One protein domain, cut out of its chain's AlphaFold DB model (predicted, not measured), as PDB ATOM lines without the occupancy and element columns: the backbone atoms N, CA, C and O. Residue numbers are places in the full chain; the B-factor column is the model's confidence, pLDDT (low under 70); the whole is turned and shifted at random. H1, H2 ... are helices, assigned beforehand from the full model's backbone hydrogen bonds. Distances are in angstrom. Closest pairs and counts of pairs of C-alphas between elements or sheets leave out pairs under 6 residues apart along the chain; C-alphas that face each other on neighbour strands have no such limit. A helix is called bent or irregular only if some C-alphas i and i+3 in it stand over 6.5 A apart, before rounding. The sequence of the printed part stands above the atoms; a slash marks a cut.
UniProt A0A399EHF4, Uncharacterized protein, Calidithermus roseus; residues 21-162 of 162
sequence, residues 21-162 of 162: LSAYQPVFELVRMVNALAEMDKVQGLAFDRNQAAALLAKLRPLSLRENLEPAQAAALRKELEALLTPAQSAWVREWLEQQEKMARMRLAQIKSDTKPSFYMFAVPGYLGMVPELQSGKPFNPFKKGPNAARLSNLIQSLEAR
ATOM      1  N   LEU A  21     -39.683   8.105   3.676       75.25
ATOM      2  CA  LEU A  21     -38.730   7.048   3.319       75.25
ATOM      3  C   LEU A  21     -38.559   6.921   1.797       75.25
ATOM      4  O   LEU A  21     -37.437   6.727   1.331       75.25
ATOM      5  N   SER A  22     -39.629   7.096   1.014       77.88
ATOM      6  CA  SER A  22     -39.527   7.122  -0.450       77.88
ATOM      7  C   SER A  22     -38.751   8.332  -0.974       77.88
ATOM      8  O   SER A  22     -38.040   8.202  -1.964       77.88
ATOM      9  N   ALA A  23     -38.803   9.486  -0.297       83.50
ATOM     10  CA  ALA A  23     -38.011  10.659  -0.681       83.50
ATOM     11  C   ALA A  23     -36.493  10.419  -0.562       83.50
ATOM     12  O   ALA A  23     -35.715  11.035  -1.287       83.50
ATOM     13  N   TYR A  24     -36.070   9.485   0.297       87.88
ATOM     14  CA  TYR A  24     -34.671   9.075   0.460       87.88
ATOM     15  C   TYR A  24     -34.228   7.954  -0.484       87.88
ATOM     16  O   TYR A  24     -33.075   7.525  -0.425       87.88
ATOM     17  N   GLN A  25     -35.085   7.526  -1.416       89.81
ATOM     18  CA  GLN A  25     -34.717   6.575  -2.465       89.81
ATOM     19  C   GLN A  25     -33.380   6.910  -3.158       89.81
ATOM     20  O   GLN A  25     -32.551   6.008  -3.272       89.81
ATOM     21  N   PRO A  26     -33.083   8.165  -3.552       92.62
ATOM     22  CA  PRO A  26     -31.792   8.491  -4.159       92.62
ATOM     23  C   PRO A  26     -30.574   8.188  -3.276       92.62
ATOM     24  O   PRO A  26     -29.523   7.807  -3.788       92.62
ATOM     25  N   VAL A  27     -30.709   8.319  -1.951       92.94
ATOM     26  CA  VAL A  27     -29.646   7.979  -0.993       92.94
ATOM     27  C   VAL A  27     -29.422   6.469  -0.962       92.94
ATOM     28  O   VAL A  27     -28.281   6.014  -1.017       92.94
ATOM     29  N   PHE A  28     -30.497   5.681  -0.933       92.56
ATOM     30  CA  PHE A  28     -30.410   4.220  -0.984       92.56
ATOM     31  C   PHE A  28     -29.786   3.721  -2.284       92.56
ATOM     32  O   PHE A  28     -28.937   2.830  -2.268       92.56
ATOM     33  N   GLU A  29     -30.162   4.330  -3.401       94.06
ATOM     34  CA  GLU A  29     -29.599   4.024  -4.708       94.06
ATOM     35  C   GLU A  29     -28.105   4.358  -4.785       94.06
ATOM     36  O   GLU A  29     -27.330   3.571  -5.329       94.06
ATOM     37  N   LEU A  30     -27.667   5.466  -4.181       95.69
ATOM     38  CA  LEU A  30     -26.242   5.767  -4.064       95.69
ATOM     39  C   LEU A  30     -25.508   4.720  -3.210       95.69
ATOM     40  O   LEU A  30     -24.420   4.293  -3.583       95.69
ATOM     41  N   VAL A  31     -26.088   4.267  -2.092       94.69
ATOM     42  CA  VAL A  31     -25.493   3.186  -1.281       94.69
ATOM     43  C   VAL A  31     -25.331   1.911  -2.100       94.69
ATOM     44  O   VAL A  31     -24.269   1.290  -2.072       94.69
ATOM     45  N   ARG A  32     -26.358   1.530  -2.866       95.00
ATOM     46  CA  ARG A  32     -26.284   0.372  -3.765       95.00
ATOM     47  C   ARG A  32     -25.191   0.548  -4.820       95.00
ATOM     48  O   ARG A  32     -24.430  -0.390  -5.030       95.00
ATOM     49  N   MET A  33     -25.070   1.736  -5.412       96.00
ATOM     50  CA  MET A  33     -24.015   2.067  -6.375       96.00
ATOM     51  C   MET A  33     -22.617   1.933  -5.759       96.00
ATOM     52  O   MET A  33     -21.777   1.228  -6.304       96.00
ATOM     53  N   VAL A  34     -22.366   2.531  -4.592       95.50
ATOM     54  CA  VAL A  34     -21.065   2.426  -3.901       95.50
ATOM     55  C   VAL A  34     -20.735   0.971  -3.556       95.50
ATOM     56  O   VAL A  34     -19.591   0.543  -3.706       95.50
ATOM     57  N   ASN A  35     -21.732   0.180  -3.153       94.19
ATOM     58  CA  ASN A  35     -21.543  -1.248  -2.910       94.19
ATOM     59  C   ASN A  35     -21.214  -2.015  -4.198       94.19
ATOM     60  O   ASN A  35     -20.356  -2.892  -4.156       94.19
ATOM     61  N   ALA A  36     -21.851  -1.675  -5.321       95.31
ATOM     62  CA  ALA A  36     -21.532  -2.254  -6.622       95.31
ATOM     63  C   ALA A  36     -20.090  -1.922  -7.030       95.31
ATOM     64  O   ALA A  36     -19.349  -2.824  -7.397       95.31
ATOM     65  N   LEU A  37     -19.655  -0.666  -6.878       95.56
ATOM     66  CA  LEU A  37     -18.269  -0.258  -7.147       95.56
ATOM     67  C   LEU A  37     -17.265  -1.034  -6.280       95.56
ATOM     68  O   LEU A  37     -16.242  -1.487  -6.785       95.56
ATOM     69  N   ALA A  38     -17.582  -1.239  -4.998       94.00
ATOM     70  CA  ALA A  38     -16.744  -2.010  -4.080       94.00
ATOM     71  C   ALA A  38     -16.649  -3.501  -4.434       94.00
ATOM     72  O   ALA A  38     -15.638  -4.134  -4.137       94.00
ATOM     73  N   GLU A  39     -17.687  -4.082  -5.038       94.75
ATOM     74  CA  GLU A  39     -17.623  -5.456  -5.545       94.75
ATOM     75  C   GLU A  39     -16.929  -5.536  -6.905       94.75
ATOM     76  O   GLU A  39     -16.125  -6.439  -7.118       94.75
ATOM     77  N   MET A  40     -17.168  -4.570  -7.792       94.88
ATOM     78  CA  MET A  40     -16.541  -4.513  -9.112       94.88
ATOM     79  C   MET A  40     -15.020  -4.396  -9.025       94.88
ATOM     80  O   MET A  40     -14.317  -5.042  -9.793       94.88
ATOM     81  N   ASP A  41     -14.506  -3.623  -8.065       92.06
ATOM     82  CA  ASP A  41     -13.063  -3.431  -7.858       92.06
ATOM     83  C   ASP A  41     -12.310  -4.740  -7.533       92.06
ATOM     84  O   ASP A  41     -11.093  -4.831  -7.697       92.06
ATOM     85  N   LYS A  42     -13.038  -5.781  -7.109       91.25
ATOM     86  CA  LYS A  42     -12.503  -7.126  -6.850       91.25
ATOM     87  C   LYS A  42     -12.531  -8.028  -8.086       91.25
ATOM     88  O   LYS A  42     -11.935  -9.103  -8.064       91.25
ATOM     89  N   VAL A  43     -13.245  -7.638  -9.141       91.25
ATOM     90  CA  VAL A  43     -13.397  -8.437 -10.360       91.25
ATOM     91  C   VAL A  43     -12.213  -8.179 -11.286       91.25
ATOM     92  O   VAL A  43     -11.957  -7.055 -11.726       91.25
ATOM     93  N   GLN A  44     -11.487  -9.246 -11.614       83.62
ATOM     94  CA  GLN A  44     -10.360  -9.173 -12.537       83.62
ATOM     95  C   GLN A  44     -10.825  -8.673 -13.914       83.62
ATOM     96  O   GLN A  44     -11.811  -9.157 -14.461       83.62
ATOM     97  N   GLY A  45     -10.109  -7.694 -14.470       85.38
ATOM     98  CA  GLY A  45     -10.442  -7.082 -15.763       85.38
ATOM     99  C   GLY A  45     -11.479  -5.954 -15.705       85.38
ATOM    100  O   GLY A  45     -11.708  -5.315 -16.727       85.38
ATOM    101  N   LEU A  46     -12.068  -5.672 -14.536       90.94
ATOM    102  CA  LEU A  46     -12.983  -4.537 -14.323       90.94
ATOM    103  C   LEU A  46     -12.507  -3.549 -13.250       90.94
ATOM    104  O   LEU A  46     -13.143  -2.509 -13.061       90.94
ATOM    105  N   ALA A  47     -11.393  -3.856 -12.578       88.62
ATOM    106  CA  ALA A  47     -10.755  -2.967 -11.614       88.62
ATOM    107  C   ALA A  47     -10.447  -1.592 -12.226       88.62
ATOM    108  O   ALA A  47     -10.153  -1.468 -13.417       88.62
ATOM    109  N   PHE A  48     -10.515  -0.560 -11.390       93.31
ATOM    110  CA  PHE A  48     -10.279   0.811 -11.820       93.31
ATOM    111  C   PHE A  48      -8.801   1.043 -12.114       93.31
ATOM    112  O   PHE A  48      -7.936   0.681 -11.312       93.31
ATOM    113  N   ASP A  49      -8.514   1.688 -13.244       92.38
ATOM    114  CA  ASP A  49      -7.174   2.207 -13.495       92.38
ATOM    115  C   ASP A  49      -6.859   3.399 -12.575       92.38
ATOM    116  O   ASP A  49      -7.731   3.945 -11.893       92.38
ATOM    117  N   ARG A  50      -5.596   3.829 -12.561       93.12
ATOM    118  CA  ARG A  50      -5.119   4.899 -11.677       93.12
ATOM    119  C   ARG A  50      -5.838   6.239 -11.883       93.12
ATOM    120  O   ARG A  50      -6.086   6.956 -10.914       93.12
ATOM    121  N   ASN A  51      -6.195   6.584 -13.120       94.00
ATOM    122  CA  ASN A  51      -6.884   7.840 -13.428       94.00
ATOM    123  C   ASN A  51      -8.352   7.774 -12.996       94.00
ATOM    124  O   ASN A  51      -8.855   8.704 -12.360       94.00
ATOM    125  N   GLN A  52      -9.028   6.657 -13.284       94.00
ATOM    126  CA  GLN A  52     -10.388   6.398 -12.815       94.00
ATOM    127  C   GLN A  52     -10.451   6.375 -11.285       94.00
ATOM    128  O   GLN A  52     -11.337   6.999 -10.700       94.00
ATOM    129  N   ALA A  53      -9.494   5.719 -10.626       94.94
ATOM    130  CA  ALA A  53      -9.408   5.654  -9.173       94.94
ATOM    131  C   ALA A  53      -9.254   7.049  -8.550       94.94
ATOM    132  O   ALA A  53      -9.991   7.388  -7.625       94.94
ATOM    133  N   ALA A  54      -8.378   7.900  -9.097       95.69
ATOM    134  CA  ALA A  54      -8.229   9.283  -8.644       95.69
ATOM    135  C   ALA A  54      -9.530  10.097  -8.801       95.69
ATOM    136  O   ALA A  54      -9.926  10.822  -7.882       95.69
ATOM    137  N   ALA A  55     -10.230   9.944  -9.931       95.81
ATOM    138  CA  ALA A  55     -11.505  10.615 -10.174       95.81
ATOM    139  C   ALA A  55     -12.610  10.135  -9.214       95.81
ATOM    140  O   ALA A  55     -13.351  10.950  -8.662       95.81
ATOM    141  N   LEU A  56     -12.685   8.827  -8.952       95.44
ATOM    142  CA  LEU A  56     -13.614   8.242  -7.983       95.44
ATOM    143  C   LEU A  56     -13.303   8.713  -6.559       95.44
ATOM    144  O   LEU A  56     -14.211   9.122  -5.836       95.44
ATOM    145  N   LEU A  57     -12.030   8.738  -6.160       95.88
ATOM    146  CA  LEU A  57     -11.602   9.218  -4.845       95.88
ATOM    147  C   LEU A  57     -12.013  10.668  -4.587       95.88
ATOM    148  O   LEU A  57     -12.485  10.982  -3.491       95.88
ATOM    149  N   ALA A  58     -11.900  11.538  -5.593       96.00
ATOM    150  CA  ALA A  58     -12.324  12.934  -5.492       96.00
ATOM    151  C   ALA A  58     -13.823  13.081  -5.167       96.00
ATOM    152  O   ALA A  58     -14.236  14.073  -4.566       96.00
ATOM    153  N   LYS A  59     -14.639  12.084  -5.528       94.69
ATOM    154  CA  LYS A  59     -16.086  12.041  -5.276       94.69
ATOM    155  C   LYS A  59     -16.447  11.286  -3.993       94.69
ATOM    156  O   LYS A  59     -17.336  11.714  -3.258       94.69
ATOM    157  N   LEU A  60     -15.736  10.198  -3.691       94.62
ATOM    158  CA  LEU A  60     -16.015   9.302  -2.566       94.62
ATOM    159  C   LEU A  60     -15.456   9.806  -1.226       94.62
ATOM    160  O   LEU A  60     -16.113   9.639  -0.201       94.62
ATOM    161  N   ARG A  61     -14.293  10.472  -1.194       94.00
ATOM    162  CA  ARG A  61     -13.737  11.017   0.062       94.00
ATOM    163  C   ARG A  61     -14.633  12.085   0.706       94.00
ATOM    164  O   ARG A  61     -14.887  11.989   1.904       94.00
ATOM    165  N   PRO A  62     -15.189  13.072  -0.026       93.00
ATOM    166  CA  PRO A  62     -16.121  14.022   0.579       93.00
ATOM    167  C   PRO A  62     -17.348  13.346   1.204       93.00
ATOM    168  O   PRO A  62     -17.882  13.835   2.198       93.00
ATOM    169  N   LEU A  63     -17.787  12.215   0.647       91.00
ATOM    170  CA  LEU A  63     -18.941  11.464   1.130       91.00
ATOM    171  C   LEU A  63     -18.711  10.851   2.520       91.00
ATOM    172  O   LEU A  63     -19.659  10.787   3.297       91.00
ATOM    173  N   SER A  64     -17.483  10.447   2.865       89.12
ATOM    174  CA  SER A  64     -17.172   9.934   4.211       89.12
ATOM    175  C   SER A  64     -17.087  11.047   5.263       89.12
ATOM    176  O   SER A  64     -17.313  10.809   6.450       89.12
ATOM    177  N   LEU A  65     -16.797  12.280   4.839       88.56
ATOM    178  CA  LEU A  65     -16.616  13.422   5.735       88.56
ATOM    179  C   LEU A  65     -17.933  14.142   6.047       88.56
ATOM    180  O   LEU A  65     -18.162  14.522   7.199       88.56
ATOM    181  N   ARG A  66     -18.818  14.285   5.051       89.12
ATOM    182  CA  ARG A  66     -20.104  14.998   5.166       89.12
ATOM    183  C   ARG A  66     -20.989  14.425   6.268       89.12
ATOM    184  O   ARG A  66     -21.241  13.227   6.301       89.12
ATOM    185  N   GLU A  67     -21.529  15.280   7.128       84.88
ATOM    186  CA  GLU A  67     -22.488  14.848   8.156       84.88
ATOM    187  C   GLU A  67     -23.828  14.424   7.553       84.88
ATOM    188  O   GLU A  67     -24.396  13.404   7.937       84.88
ATOM    189  N   ASN A  68     -24.274  15.173   6.547       87.12
ATOM    190  CA  ASN A  68     -25.599  15.073   5.963       87.12
ATOM    191  C   ASN A  68     -25.513  14.800   4.463       87.12
ATOM    192  O   ASN A  68     -24.609  15.288   3.780       87.12
ATOM    193  N   LEU A  69     -26.477  14.034   3.951       90.19
ATOM    194  CA  LEU A  69     -26.607  13.748   2.529       90.19
ATOM    195  C   LEU A  69     -28.063  13.921   2.094       90.19
ATOM    196  O   LEU A  69     -28.930  13.122   2.443       90.19
ATOM    197  N   GLU A  70     -28.309  14.965   1.308       90.69
ATOM    198  CA  GLU A  70     -29.624  15.229   0.726       90.69
ATOM    199  C   GLU A  70     -29.923  14.277  -0.442       90.69
ATOM    200  O   GLU A  70     -29.014  13.966  -1.224       90.69
ATOM    201  N   PRO A  71     -31.195  13.902  -0.673       90.38
ATOM    202  CA  PRO A  71     -31.580  13.074  -1.815       90.38
ATOM    203  C   PRO A  71     -31.132  13.631  -3.173       90.38
ATOM    204  O   PRO A  71     -30.631  12.886  -4.015       90.38
ATOM    205  N   ALA A  72     -31.244  14.946  -3.385       90.88
ATOM    206  CA  ALA A  72     -30.818  15.581  -4.634       90.88
ATOM    207  C   ALA A  72     -29.299  15.470  -4.855       90.88
ATOM    208  O   ALA A  72     -28.848  15.186  -5.964       90.88
ATOM    209  N   GLN A  73     -28.511  15.631  -3.786       92.06
ATOM    210  CA  GLN A  73     -27.057  15.471  -3.846       92.06
ATOM    211  C   GLN A  73     -26.673  14.016  -4.110       92.06
ATOM    212  O   GLN A  73     -25.766  13.761  -4.896       92.06
ATOM    213  N   ALA A  74     -27.381  13.064  -3.498       93.69
ATOM    214  CA  ALA A  74     -27.149  11.645  -3.737       93.69
ATOM    215  C   ALA A  74     -27.449  11.247  -5.189       93.69
ATOM    216  O   ALA A  74     -26.659  10.531  -5.802       93.69
ATOM    217  N   ALA A  75     -28.545  11.760  -5.763       94.44
ATOM    218  CA  ALA A  75     -28.888  11.541  -7.166       94.44
ATOM    219  C   ALA A  75     -27.818  12.101  -8.117       94.44
ATOM    220  O   ALA A  75     -27.421  11.424  -9.064       94.44
ATOM    221  N   ALA A  76     -27.347  13.326  -7.863       95.69
ATOM    222  CA  ALA A  76     -26.301  13.956  -8.662       95.69
ATOM    223  C   ALA A  76     -24.983  13.178  -8.569       95.69
ATOM    224  O   ALA A  76     -24.424  12.787  -9.590       95.69
ATOM    225  N   LEU A  77     -24.542  12.861  -7.347       95.88
ATOM    226  CA  LEU A  77     -23.314  12.108  -7.110       95.88
ATOM    227  C   LEU A  77     -23.360  10.726  -7.762       95.88
ATOM    228  O   LEU A  77     -22.381  10.305  -8.367       95.88
ATOM    229  N   ARG A  78     -24.500  10.029  -7.695       96.06
ATOM    230  CA  ARG A  78     -24.672   8.742  -8.376       96.06
ATOM    231  C   ARG A  78     -24.419   8.871  -9.881       96.06
ATOM    232  O   ARG A  78     -23.655   8.078 -10.416       96.06
ATOM    233  N   LYS A  79     -25.010   9.870 -10.544       95.62
ATOM    234  CA  LYS A  79     -24.799  10.108 -11.983       95.62
ATOM    235  C   LYS A  79     -23.343  10.433 -12.305       95.62
ATOM    236  O   LYS A  79     -22.818   9.958 -13.303       95.62
ATOM    237  N   GLU A  80     -22.689  11.224 -11.457       96.00
ATOM    238  CA  GLU A  80     -21.265  11.529 -11.612       96.00
ATOM    239  C   GLU A  80     -20.400  10.269 -11.492       96.00
ATOM    240  O   GLU A  80     -19.479  10.099 -12.281       96.00
ATOM    241  N   LEU A  81     -20.708   9.368 -10.552       95.81
ATOM    242  CA  LEU A  81     -20.011   8.085 -10.422       95.81
ATOM    243  C   LEU A  81     -20.264   7.175 -11.631       95.81
ATOM    244  O   LEU A  81     -19.325   6.560 -12.123       95.81
ATOM    245  N   GLU A  82     -21.504   7.105 -12.126       94.88
ATOM    246  CA  GLU A  82     -21.857   6.337 -13.330       94.88
ATOM    247  C   GLU A  82     -21.102   6.850 -14.568       94.88
ATOM    248  O   GLU A  82     -20.613   6.049 -15.358       94.88
ATOM    249  N   ALA A  83     -20.930   8.167 -14.710       95.75
ATOM    250  CA  ALA A  83     -20.211   8.773 -15.832       95.75
ATOM    251  C   ALA A  83     -18.700   8.464 -15.854       95.75
ATOM    252  O   ALA A  83     -18.063   8.624 -16.894       95.75
ATOM    253  N   LEU A  84     -18.119   8.035 -14.728       95.00
ATOM    254  CA  LEU A  84     -16.706   7.646 -14.638       95.00
ATOM    255  C   LEU A  84     -16.452   6.202 -15.092       95.00
ATOM    256  O   LEU A  84     -15.295   5.801 -15.243       95.00
ATOM    257  N   LEU A  85     -17.512   5.416 -15.284       95.62
ATOM    258  CA  LEU A  85     -17.411   4.010 -15.643       95.62
ATOM    259  C   LEU A  85     -17.244   3.823 -17.149       95.62
ATOM    260  O   LEU A  85     -17.897   4.475 -17.962       95.62
ATOM    261  N   THR A  86     -16.422   2.848 -17.534       95.81
ATOM    262  CA  THR A  86     -16.391   2.362 -18.918       95.81
ATOM    263  C   THR A  86     -17.708   1.657 -19.275       95.81
ATOM    264  O   THR A  86     -18.468   1.260 -18.380       95.81
ATOM    265  N   PRO A  87     -17.999   1.421 -20.570       96.06
ATOM    266  CA  PRO A  87     -19.184   0.664 -20.970       96.06
ATOM    267  C   PRO A  87     -19.253  -0.739 -20.345       96.06
ATOM    268  O   PRO A  87     -20.326  -1.168 -19.925       96.06
ATOM    269  N   ALA A  88     -18.112  -1.430 -20.227       95.00
ATOM    270  CA  ALA A  88     -18.037  -2.755 -19.608       95.00
ATOM    271  C   ALA A  88     -18.325  -2.703 -18.097       95.00
ATOM    272  O   ALA A  88     -19.137  -3.480 -17.595       95.00
ATOM    273  N   GLN A  89     -17.729  -1.740 -17.387       96.56
ATOM    274  CA  GLN A  89     -17.984  -1.507 -15.961       96.56
ATOM    275  C   GLN A  89     -19.454  -1.138 -15.707       96.56
ATOM    276  O   GLN A  89     -20.094  -1.677 -14.808       96.56
ATOM    277  N   SER A  90     -20.026  -0.271 -16.546       96.38
ATOM    278  CA  SER A  90     -21.434   0.136 -16.469       96.38
ATOM    279  C   SER A  90     -22.389  -1.042 -16.665       96.38
ATOM    280  O   SER A  90     -23.366  -1.182 -15.927       96.38
ATOM    281  N   ALA A  91     -22.107  -1.909 -17.645       96.69
ATOM    282  CA  ALA A  91     -22.896  -3.112 -17.888       96.69
ATOM    283  C   ALA A  91     -22.852  -4.065 -16.686       96.69
ATOM    284  O   ALA A  91     -23.904  -4.527 -16.246       96.69
ATOM    285  N   TRP A  92     -21.661  -4.281 -16.116       97.12
ATOM    286  CA  TRP A  92     -21.480  -5.120 -14.933       97.12
ATOM    287  C   TRP A  92     -22.226  -4.568 -13.713       97.12
ATOM    288  O   TRP A  92     -22.945  -5.305 -13.041       97.12
ATOM    289  N   VAL A  93     -22.120  -3.260 -13.443       96.38
ATOM    290  CA  VAL A  93     -22.821  -2.617 -12.318       96.38
ATOM    291  C   VAL A  93     -24.332  -2.774 -12.456       96.38
ATOM    292  O   VAL A  93     -25.001  -3.105 -11.476       96.38
ATOM    293  N   ARG A  94     -24.878  -2.573 -13.660       96.06
ATOM    294  CA  ARG A  94     -26.310  -2.762 -13.923       96.06
ATOM    295  C   ARG A  94     -26.742  -4.200 -13.635       96.06
ATOM    296  O   ARG A  94     -27.698  -4.393 -12.890       96.06
ATOM    297  N   GLU A  95     -26.021  -5.185 -14.162       96.44
ATOM    298  CA  GLU A  95     -26.325  -6.603 -13.938       96.44
ATOM    299  C   GLU A  95     -26.253  -6.973 -12.448       96.44
ATOM    300  O   GLU A  95     -27.150  -7.628 -11.912       96.44
ATOM    301  N   TRP A  96     -25.231  -6.486 -11.742       95.50
ATOM    302  CA  TRP A  96     -25.089  -6.705 -10.306       95.50
ATOM    303  C   TRP A  96     -26.262  -6.102  -9.517       95.50
ATOM    304  O   TRP A  96     -26.833  -6.759  -8.640       95.50
ATOM    305  N   LEU A  97     -26.673  -4.870  -9.842       94.50
ATOM    306  CA  LEU A  97     -27.808  -4.202  -9.201       94.50
ATOM    307  C   LEU A  97     -29.131  -4.931  -9.458       94.50
ATOM    308  O   LEU A  97     -29.923  -5.080  -8.521       94.50
ATOM    309  N   GLU A  98     -29.353  -5.403 -10.686       94.56
ATOM    310  CA  GLU A  98     -30.515  -6.210 -11.073       94.56
ATOM    311  C   GLU A  98     -30.546  -7.547 -10.323       94.56
ATOM    312  O   GLU A  98     -31.592  -7.954  -9.809       94.56
ATOM    313  N   GLN A  99     -29.397  -8.213 -10.176       93.94
ATOM    314  CA  GLN A  99     -29.292  -9.459  -9.421       93.94
ATOM    315  C   GLN A  99     -29.604  -9.244  -7.934       93.94
ATOM    316  O   GLN A  99     -30.385 -10.005  -7.351       93.94
ATOM    317  N   GLN A 100     -29.049  -8.192  -7.320       91.81
ATOM    318  CA  GLN A 100     -29.392  -7.816  -5.944       91.81
ATOM    319  C   GLN A 100     -30.887  -7.531  -5.810       91.81
ATOM    320  O   GLN A 100     -31.512  -7.938  -4.830       91.81
ATOM    321  N   GLU A 101     -31.481  -6.887  -6.813       91.38
ATOM    322  CA  GLU A 101     -32.905  -6.601  -6.814       91.38
ATOM    323  C   GLU A 101     -33.775  -7.846  -6.900       91.38
ATOM    324  O   GLU A 101     -34.708  -8.017  -6.111       91.38
ATOM    325  N   LYS A 102     -33.430  -8.772  -7.784       92.44
ATOM    326  CA  LYS A 102     -34.108 -10.061  -7.864       92.44
ATOM    327  C   LYS A 102     -34.033 -10.808  -6.529       92.44
ATOM    328  O   LYS A 102     -35.057 -11.281  -6.038       92.44
ATOM    329  N   MET A 103     -32.854 -10.870  -5.907       91.31
ATOM    330  CA  MET A 103     -32.650 -11.551  -4.621       91.31
ATOM    331  C   MET A 103     -33.461 -10.916  -3.490       91.31
ATOM    332  O   MET A 103     -34.129 -11.620  -2.730       91.31
ATOM    333  N   ALA A 104     -33.451  -9.589  -3.386       90.19
ATOM    334  CA  ALA A 104     -34.203  -8.884  -2.357       90.19
ATOM    335  C   ALA A 104     -35.724  -8.964  -2.585       90.19
ATOM    336  O   ALA A 104     -36.462  -9.142  -1.618       90.19
ATOM    337  N   ARG A 105     -36.206  -8.956  -3.838       89.19
ATOM    338  CA  ARG A 105     -37.621  -9.227  -4.162       89.19
ATOM    339  C   ARG A 105     -38.036 -10.658  -3.813       89.19
ATOM    340  O   ARG A 105     -39.121 -10.850  -3.274       89.19
ATOM    341  N   MET A 106     -37.183 -11.657  -4.056       90.56
ATOM    342  CA  MET A 106     -37.459 -13.043  -3.649       90.56
ATOM    343  C   MET A 106     -37.549 -13.182  -2.126       90.56
ATOM    344  O   MET A 106     -38.483 -13.805  -1.629       90.56
ATOM    345  N   ARG A 107     -36.631 -12.560  -1.373       88.56
ATOM    346  CA  ARG A 107     -36.703 -12.526   0.100       88.56
ATOM    347  C   ARG A 107     -37.963 -11.821   0.592       88.56
ATOM    348  O   ARG A 107     -38.600 -12.292   1.527       88.56
ATOM    349  N   LEU A 108     -38.350 -10.732  -0.068       86.38
ATOM    350  CA  LEU A 108     -39.578 -10.012   0.245       86.38
ATOM    351  C   LEU A 108     -40.824 -10.879   0.026       86.38
ATOM    352  O   LEU A 108     -41.708 -10.890   0.873       86.38
ATOM    353  N   ALA A 109     -40.869 -11.646  -1.066       86.62
ATOM    354  CA  ALA A 109     -41.974 -12.556  -1.370       86.62
ATOM    355  C   ALA A 109     -42.109 -13.714  -0.363       86.62
ATOM    356  O   ALA A 109     -43.187 -14.286  -0.227       86.62
ATOM    357  N   GLN A 110     -41.033 -14.056   0.355       86.38
ATOM    358  CA  GLN A 110     -41.056 -15.067   1.419       86.38
ATOM    359  C   GLN A 110     -41.629 -14.531   2.741       86.38
ATOM    360  O   GLN A 110     -42.007 -15.324   3.605       86.38
ATOM    361  N   ILE A 111     -41.723 -13.206   2.915       83.38
ATOM    362  CA  ILE A 111     -42.333 -12.616   4.106       83.38
ATOM    363  C   ILE A 111     -43.855 -12.697   3.988       83.38
ATOM    364  O   ILE A 111     -44.478 -12.006   3.185       83.38
ATOM    365  N   LYS A 112     -44.462 -13.494   4.868       75.56
ATOM    366  CA  LYS A 112     -45.906 -13.499   5.115       75.56
ATOM    367  C   LYS A 112     -46.214 -12.492   6.228       75.56
ATOM    368  O   LYS A 112     -46.218 -12.850   7.400       75.56
ATOM    369  N   SER A 113     -46.381 -11.222   5.868       72.38
ATOM    370  CA  SER A 113     -46.731 -10.143   6.799       72.38
ATOM    371  C   SER A 113     -47.808  -9.254   6.189       72.38
ATOM    372  O   SER A 113     -47.770  -8.983   4.989       72.38
ATOM    373  N   ASP A 114     -48.729  -8.769   7.024       68.06
ATOM    374  CA  ASP A 114     -49.760  -7.800   6.627       68.06
ATOM    375  C   ASP A 114     -49.159  -6.440   6.235       68.06
ATOM    376  O   ASP A 114     -49.723  -5.691   5.438       68.06
ATOM    377  N   THR A 115     -47.964  -6.132   6.744       66.00
ATOM    378  CA  THR A 115     -47.167  -4.976   6.324       66.00
ATOM    379  C   THR A 115     -46.197  -5.368   5.224       66.00
ATOM    380  O   THR A 115     -45.328  -6.203   5.453       66.00
ATOM    381  N   LYS A 116     -46.292  -4.724   4.051       68.69
ATOM    382  CA  LYS A 116     -45.336  -4.893   2.944       68.69
ATOM    383  C   LYS A 116     -44.018  -4.184   3.282       68.69
ATOM    384  O   LYS A 116     -43.991  -2.950   3.277       68.69
ATOM    385  N   PRO A 117     -42.925  -4.913   3.573       78.62
ATOM    386  CA  PRO A 117     -41.642  -4.284   3.846       78.62
ATOM    387  C   PRO A 117     -41.110  -3.560   2.606       78.62
ATOM    388  O   PRO A 117     -41.395  -3.930   1.467       78.62
ATOM    389  N   SER A 118     -40.281  -2.541   2.824       83.62
ATOM    390  CA  SER A 118     -39.535  -1.920   1.733       83.62
ATOM    391  C   SER A 118     -38.502  -2.898   1.179       83.62
ATOM    392  O   SER A 118     -37.764  -3.524   1.936       83.62
ATOM    393  N   PHE A 119     -38.380  -2.964  -0.145       86.25
ATOM    394  CA  PHE A 119     -37.328  -3.713  -0.831       86.25
ATOM    395  C   PHE A 119     -35.911  -3.357  -0.326       86.25
ATOM    396  O   PHE A 119     -35.053  -4.233  -0.182       86.25
ATOM    397  N   TYR A 120     -35.682  -2.084   0.020       87.12
ATOM    398  CA  TYR A 120     -34.395  -1.602   0.532       87.12
ATOM    399  C   TYR A 120     -33.979  -2.265   1.851       87.12
ATOM    400  O   TYR A 120     -32.788  -2.310   2.139       87.12
ATOM    401  N   MET A 121     -34.916  -2.865   2.597       86.31
ATOM    402  CA  MET A 121     -34.614  -3.682   3.779       86.31
ATOM    403  C   MET A 121     -33.622  -4.809   3.480       86.31
ATOM    404  O   MET A 121     -32.805  -5.149   4.331       86.31
ATOM    405  N   PHE A 122     -33.678  -5.369   2.272       87.56
ATOM    406  CA  PHE A 122     -32.796  -6.449   1.842       87.56
ATOM    407  C   PHE A 122     -31.691  -5.988   0.897       87.56
ATOM    408  O   PHE A 122     -30.652  -6.639   0.832       87.56
ATOM    409  N   ALA A 123     -31.911  -4.895   0.167       86.75
ATOM    410  CA  ALA A 123     -30.965  -4.399  -0.830       86.75
ATOM    411  C   ALA A 123     -29.934  -3.401  -0.278       86.75
ATOM    412  O   ALA A 123     -28.906  -3.172  -0.914       86.75
ATOM    413  N   VAL A 124     -30.191  -2.795   0.886       87.81
ATOM    414  CA  VAL A 124     -29.322  -1.779   1.490       87.81
ATOM    415  C   VAL A 124     -28.831  -2.266   2.855       87.81
ATOM    416  O   VAL A 124     -29.625  -2.388   3.794       87.81
ATOM    417  N   PRO A 125     -27.520  -2.512   3.019       86.94
ATOM    418  CA  PRO A 125     -26.953  -2.869   4.311       86.94
ATOM    419  C   PRO A 125     -27.253  -1.803   5.371       86.94
ATOM    420  O   PRO A 125     -27.047  -0.609   5.157       86.94
ATOM    421  N   GLY A 126     -27.736  -2.237   6.535       85.44
ATOM    422  CA  GLY A 126     -28.057  -1.343   7.648       85.44
ATOM    423  C   GLY A 126     -29.371  -0.569   7.504       85.44
ATOM    424  O   GLY A 126     -29.624   0.283   8.349       85.44
ATOM    425  N   TYR A 127     -30.216  -0.862   6.501       87.12
ATOM    426  CA  TYR A 127     -31.486  -0.156   6.254       87.12
ATOM    427  C   TYR A 127     -32.333   0.042   7.517       87.12
ATOM    428  O   TYR A 127     -32.737   1.164   7.812       87.12
ATOM    429  N   LEU A 128     -32.544  -1.016   8.309       84.81
ATOM    430  CA  LEU A 128     -33.348  -0.946   9.538       84.81
ATOM    431  C   LEU A 128     -32.794   0.058  10.561       84.81
ATOM    432  O   LEU A 128     -33.569   0.716  11.242       84.81
ATOM    433  N   GLY A 129     -31.469   0.218  10.632       83.25
ATOM    434  CA  GLY A 129     -30.823   1.204  11.502       83.25
ATOM    435  C   GLY A 129     -30.912   2.643  10.983       83.25
ATOM    436  O   GLY A 129     -30.682   3.572  11.749       83.25
ATOM    437  N   MET A 130     -31.254   2.842   9.705       84.62
ATOM    438  CA  MET A 130     -31.451   4.172   9.111       84.62
ATOM    439  C   MET A 130     -32.892   4.660   9.251       84.62
ATOM    440  O   MET A 130     -33.119   5.862   9.316       84.62
ATOM    441  N   VAL A 131     -33.872   3.750   9.296       83.62
ATOM    442  CA  VAL A 131     -35.301   4.110   9.326       83.62
ATOM    443  C   VAL A 131     -35.638   5.132  10.426       83.62
ATOM    444  O   VAL A 131     -36.293   6.119  10.086       83.62
ATOM    445  N   PRO A 132     -35.172   4.999  11.688       82.12
ATOM    446  CA  PRO A 132     -35.463   5.991  12.729       82.12
ATOM    447  C   PRO A 132     -34.881   7.381  12.424       82.12
ATOM    448  O   PRO A 132     -35.546   8.397  12.623       82.12
ATOM    449  N   GLU A 133     -33.660   7.430  11.885       81.88
ATOM    450  CA  GLU A 133     -32.974   8.675  11.511       81.88
ATOM    451  C   GLU A 133     -33.727   9.390  10.386       81.88
ATOM    452  O   GLU A 133     -33.979  10.591  10.454       81.88
ATOM    453  N   LEU A 134     -34.185   8.636   9.388       79.00
ATOM    454  CA  LEU A 134     -34.950   9.162   8.259       79.00
ATOM    455  C   LEU A 134     -36.357   9.620   8.666       79.00
ATOM    456  O   LEU A 134     -36.878  10.602   8.137       79.00
ATOM    457  N   GLN A 135     -36.971   8.939   9.635       79.69
ATOM    458  CA  GLN A 135     -38.262   9.337  10.200       79.69
ATOM    459  C   GLN A 135     -38.174  10.648  10.992       79.69
ATOM    460  O   GLN A 135     -39.147  11.409  10.992       79.69
ATOM    461  N   SER A 136     -37.010  10.955  11.583       76.50
ATOM    462  CA  SER A 136     -36.749  12.236  12.261       76.50
ATOM    463  C   SER A 136     -36.817  13.449  11.321       76.50
ATOM    464  O   SER A 136     -36.957  14.582  11.782       76.50
ATOM    465  N   GLY A 137     -36.749  13.223  10.001       68.19
ATOM    466  CA  GLY A 137     -36.810  14.262   8.974       68.19
ATOM    467  C   GLY A 137     -35.493  15.006   8.758       68.19
ATOM    468  O   GLY A 137     -35.435  15.872   7.888       68.19
ATOM    469  N   LYS A 138     -34.438  14.671   9.509       74.62
ATOM    470  CA  LYS A 138     -33.106  15.233   9.291       74.62
ATOM    471  C   LYS A 138     -32.399  14.519   8.132       74.62
ATOM    472  O   LYS A 138     -32.511  13.296   8.023       74.62
ATOM    473  N   PRO A 139     -31.654  15.262   7.300       76.44
ATOM    474  CA  PRO A 139     -30.714  14.696   6.339       76.44
ATOM    475  C   PRO A 139     -29.802  13.680   7.017       76.44
ATOM    476  O   PRO A 139     -29.276  13.934   8.097       76.44
ATOM    477  N   PHE A 140     -29.617  12.523   6.391       83.56
ATOM    478  CA  PHE A 140     -28.865  11.418   6.972       83.56
ATOM    479  C   PHE A 140     -27.843  10.899   5.973       83.56
ATOM    480  O   PHE A 140     -28.200  10.505   4.862       83.56
ATOM    481  N   ASN A 141     -26.572  10.863   6.371       89.62
ATOM    482  CA  ASN A 141     -25.532  10.239   5.570       89.62
ATOM    483  C   ASN A 141     -25.289   8.778   6.013       89.62
ATOM    484  O   ASN A 141     -24.660   8.550   7.053       89.62
ATOM    485  N   PRO A 142     -25.700   7.769   5.217       90.06
ATOM    486  CA  PRO A 142     -25.486   6.363   5.558       90.06
ATOM    487  C   PRO A 142     -24.008   5.964   5.568       90.06
ATOM    488  O   PRO A 142     -23.672   4.936   6.145       90.06
ATOM    489  N   PHE A 143     -23.121   6.763   4.975       92.62
ATOM    490  CA  PHE A 143     -21.687   6.494   4.911       92.62
ATOM    491  C   PHE A 143     -20.899   7.009   6.123       92.62
ATOM    492  O   PHE A 143     -19.689   6.810   6.184       92.62
ATOM    493  N   LYS A 144     -21.562   7.639   7.106       89.62
ATOM    494  CA  LYS A 144     -20.915   8.106   8.347       89.62
ATOM    495  C   LYS A 144     -20.840   7.050   9.440       89.62
ATOM    496  O   LYS A 144     -19.978   7.141  10.308       89.62
ATOM    497  N   LYS A 145     -21.745   6.068   9.433       82.81
ATOM    498  CA  LYS A 145     -21.794   5.023  10.461       82.81
ATOM    499  C   LYS A 145     -22.321   3.696   9.932       82.81
ATOM    500  O   LYS A 145     -22.975   3.626   8.894       82.81
ATOM    501  N   GLY A 146     -22.063   2.637  10.694       85.06
ATOM    502  CA  GLY A 146     -22.544   1.295  10.386       85.06
ATOM    503  C   GLY A 146     -21.854   0.667   9.166       85.06
ATOM    504  O   GLY A 146     -20.735   1.048   8.815       85.06
ATOM    505  N   PRO A 147     -22.498  -0.313   8.508       88.56
ATOM    506  CA  PRO A 147     -21.839  -1.148   7.503       88.56
ATOM    507  C   PRO A 147     -21.422  -0.381   6.240       88.56
ATOM    508  O   PRO A 147     -20.419  -0.731   5.621       88.56
ATOM    509  N   ASN A 148     -22.145   0.677   5.861       91.69
ATOM    510  CA  ASN A 148     -21.831   1.433   4.644       91.69
ATOM    511  C   ASN A 148     -20.609   2.345   4.826       91.69
ATOM    512  O   ASN A 148     -19.888   2.574   3.861       91.69
ATOM    513  N   ALA A 149     -20.334   2.810   6.051       92.00
ATOM    514  CA  ALA A 149     -19.120   3.566   6.361       92.00
ATOM    515  C   ALA A 149     -17.864   2.703   6.198       92.00
ATOM    516  O   ALA A 149     -16.933   3.087   5.494       92.00
ATOM    517  N   ALA A 150     -17.872   1.500   6.782       92.00
ATOM    518  CA  ALA A 150     -16.774   0.545   6.634       92.00
ATOM    519  C   ALA A 150     -16.559   0.171   5.160       92.00
ATOM    520  O   ALA A 150     -15.432   0.142   4.676       92.00
ATOM    521  N   ARG A 151     -17.648  -0.051   4.414       92.88
ATOM    522  CA  ARG A 151     -17.565  -0.411   2.997       92.88
ATOM    523  C   ARG A 151     -17.018   0.717   2.127       92.88
ATOM    524  O   ARG A 151     -16.163   0.454   1.288       92.88
ATOM    525  N   LEU A 152     -17.456   1.956   2.362       94.94
ATOM    526  CA  LEU A 152     -16.893   3.128   1.694       94.94
ATOM    527  C   LEU A 152     -15.407   3.295   2.029       94.94
ATOM    528  O   LEU A 152     -14.613   3.521   1.123       94.94
ATOM    529  N   SER A 153     -15.028   3.142   3.300       94.50
ATOM    530  CA  SER A 153     -13.629   3.224   3.732       94.50
ATOM    531  C   SER A 153     -12.757   2.192   3.022       94.50
ATOM    532  O   SER A 153     -11.697   2.538   2.513       94.50
ATOM    533  N   ASN A 154     -13.212   0.941   2.933       94.31
ATOM    534  CA  ASN A 154     -12.463  -0.122   2.266       94.31
ATOM    535  C   ASN A 154     -12.315   0.137   0.761       94.31
ATOM    536  O   ASN A 154     -11.240  -0.078   0.208       94.31
ATOM    537  N   LEU A 155     -13.371   0.631   0.100       95.06
ATOM    538  CA  LEU A 155     -13.288   1.034  -1.305       95.06
ATOM    539  C   LEU A 155     -12.283   2.177  -1.487       95.06
ATOM    540  O   LEU A 155     -11.423   2.088  -2.353       95.06
ATOM    541  N   ILE A 156     -12.346   3.220  -0.652       96.12
ATOM    542  CA  ILE A 156     -11.390   4.336  -0.693       96.12
ATOM    543  C   ILE A 156      -9.953   3.823  -0.542       96.12
ATOM    544  O   ILE A 156      -9.113   4.163  -1.366       96.12
ATOM    545  N   GLN A 157      -9.682   2.966   0.443       95.31
ATOM    546  CA  GLN A 157      -8.345   2.397   0.654       95.31
ATOM    547  C   GLN A 157      -7.860   1.579  -0.550       95.31
ATOM    548  O   GLN A 157      -6.705   1.697  -0.946       95.31
ATOM    549  N   SER A 158      -8.739   0.776  -1.157       94.19
ATOM    550  CA  SER A 158      -8.397  -0.002  -2.353       94.19
ATOM    551  C   SER A 158      -8.045   0.900  -3.539       94.19
ATOM    552  O   SER A 158      -7.057   0.665  -4.230       94.19
ATOM    553  N   LEU A 159      -8.811   1.978  -3.740       94.25
ATOM    554  CA  LEU A 159      -8.557   2.967  -4.790       94.25
ATOM    555  C   LEU A 159      -7.274   3.775  -4.539       94.25
ATOM    556  O   LEU A 159      -6.594   4.142  -5.491       94.25
ATOM    557  N   GLU A 160      -6.935   4.057  -3.280       94.25
ATOM    558  CA  GLU A 160      -5.696   4.754  -2.897       94.25
ATOM    559  C   GLU A 160      -4.437   3.920  -3.154       94.25
ATOM    560  O   GLU A 160      -3.363   4.485  -3.340       94.25
ATOM    561  N   ALA A 161      -4.569   2.594  -3.186       91.75
ATOM    562  CA  ALA A 161      -3.472   1.673  -3.457       91.75
ATOM    563  C   ALA A 161      -3.176   1.474  -4.963       91.75
ATOM    564  O   ALA A 161      -2.327   0.646  -5.298       91.75
ATOM    565  N   ARG A 162      -3.884   2.178  -5.862       87.31
ATOM    566  CA  ARG A 162      -3.752   2.065  -7.329       87.31
ATOM    567  C   ARG A 162      -2.692   2.991  -7.939       87.31
ATOM    568  O   ARG A 162      -2.449   4.102  -7.417       87.31
TER     569      ARG A 162
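Overview. This is residues 21 to 162 of the 162 residues of an uncharacterized protein of Calidithermus roseus (UniProt A0A399EHF4). The longest helix, H4, crosses the middle helix H1, on which H3 and H7 also pack; H2 packs on H7. Toward the far end of H4 the short H5 packs on it, with H6 following, and residues 110 to 115 stick out there. The printed part has 142 residues with seven named helices, H1 to H7 in chain order, and no named strand: all helix. It is compact, with a radius of gyration of the C-alphas of 15.3 A, and elongated, spanning 49 by 32 by 23 A.

Arrangement. H4, residues 87 to 110, touches the hub H1, residues 25 to 40, with residues 89 to 97 alone, at a steep tilt of 62 degrees; the closest C-alphas, of Ala 36 and Val 93, are 5.9 A apart. H1 touches H3, residues 71 to 83, at a shallow tilt of 30 degrees, closest at C-alphas 26 and 71, 5.2 A. With residues 31 to 38 alone, H1 touches H7, residues 147 to 160, closest at C-alphas 38 and 155, 5.4 A. H7 touches H2, residues 50 to 65, closest at C-alphas 53 and 159, 5.2 A. H2 and H3 form a hairpin but only just touch, with 3 pairs of C-alphas within 8 A, the closest those of Leu 56 and Leu 81, 6.8 A. H4 touches H5, residues 120 to 123, closest at C-alphas 104 and 122, 5.1 A. H5 and H6, residues 127 to 135, only just touch, with 3 pairs of C-alphas within 8 A, and only at the corner, closest at C-alphas 121 and 127, 5.3 A. Every O i to N i+4 pair is within hydrogen-bond range in H1, H3, H4 and H7, against 8 of 12 in H2 and 3 of 5 in H6; H5 is too short for such a pair.

Along the chain. H4 measures 35.0 A, H2 22.5 A, H1 22.3 A, H7 20.1 A, H3 18.6 A, H6 12.3 A and H5 4.6 A. C-alpha 25 opens H1 at (-34.717, 6.575, -2.465), and C-alpha 160 ends H7 at (-5.696, 4.754, -2.897). H2 has a kink of 32 degrees near residue 59. H6 is irregular, but only just: C-alphas 129 and 132 are 6.8 A apart.

Size, cuts and confidence. The two C-alphas farthest apart, of Arg 50 and Asp 114, are 49.9 A apart. The printed part has no cut; the link from H6 to H7 is long. Residues 114 to 116 and 137 have pLDDT under 70.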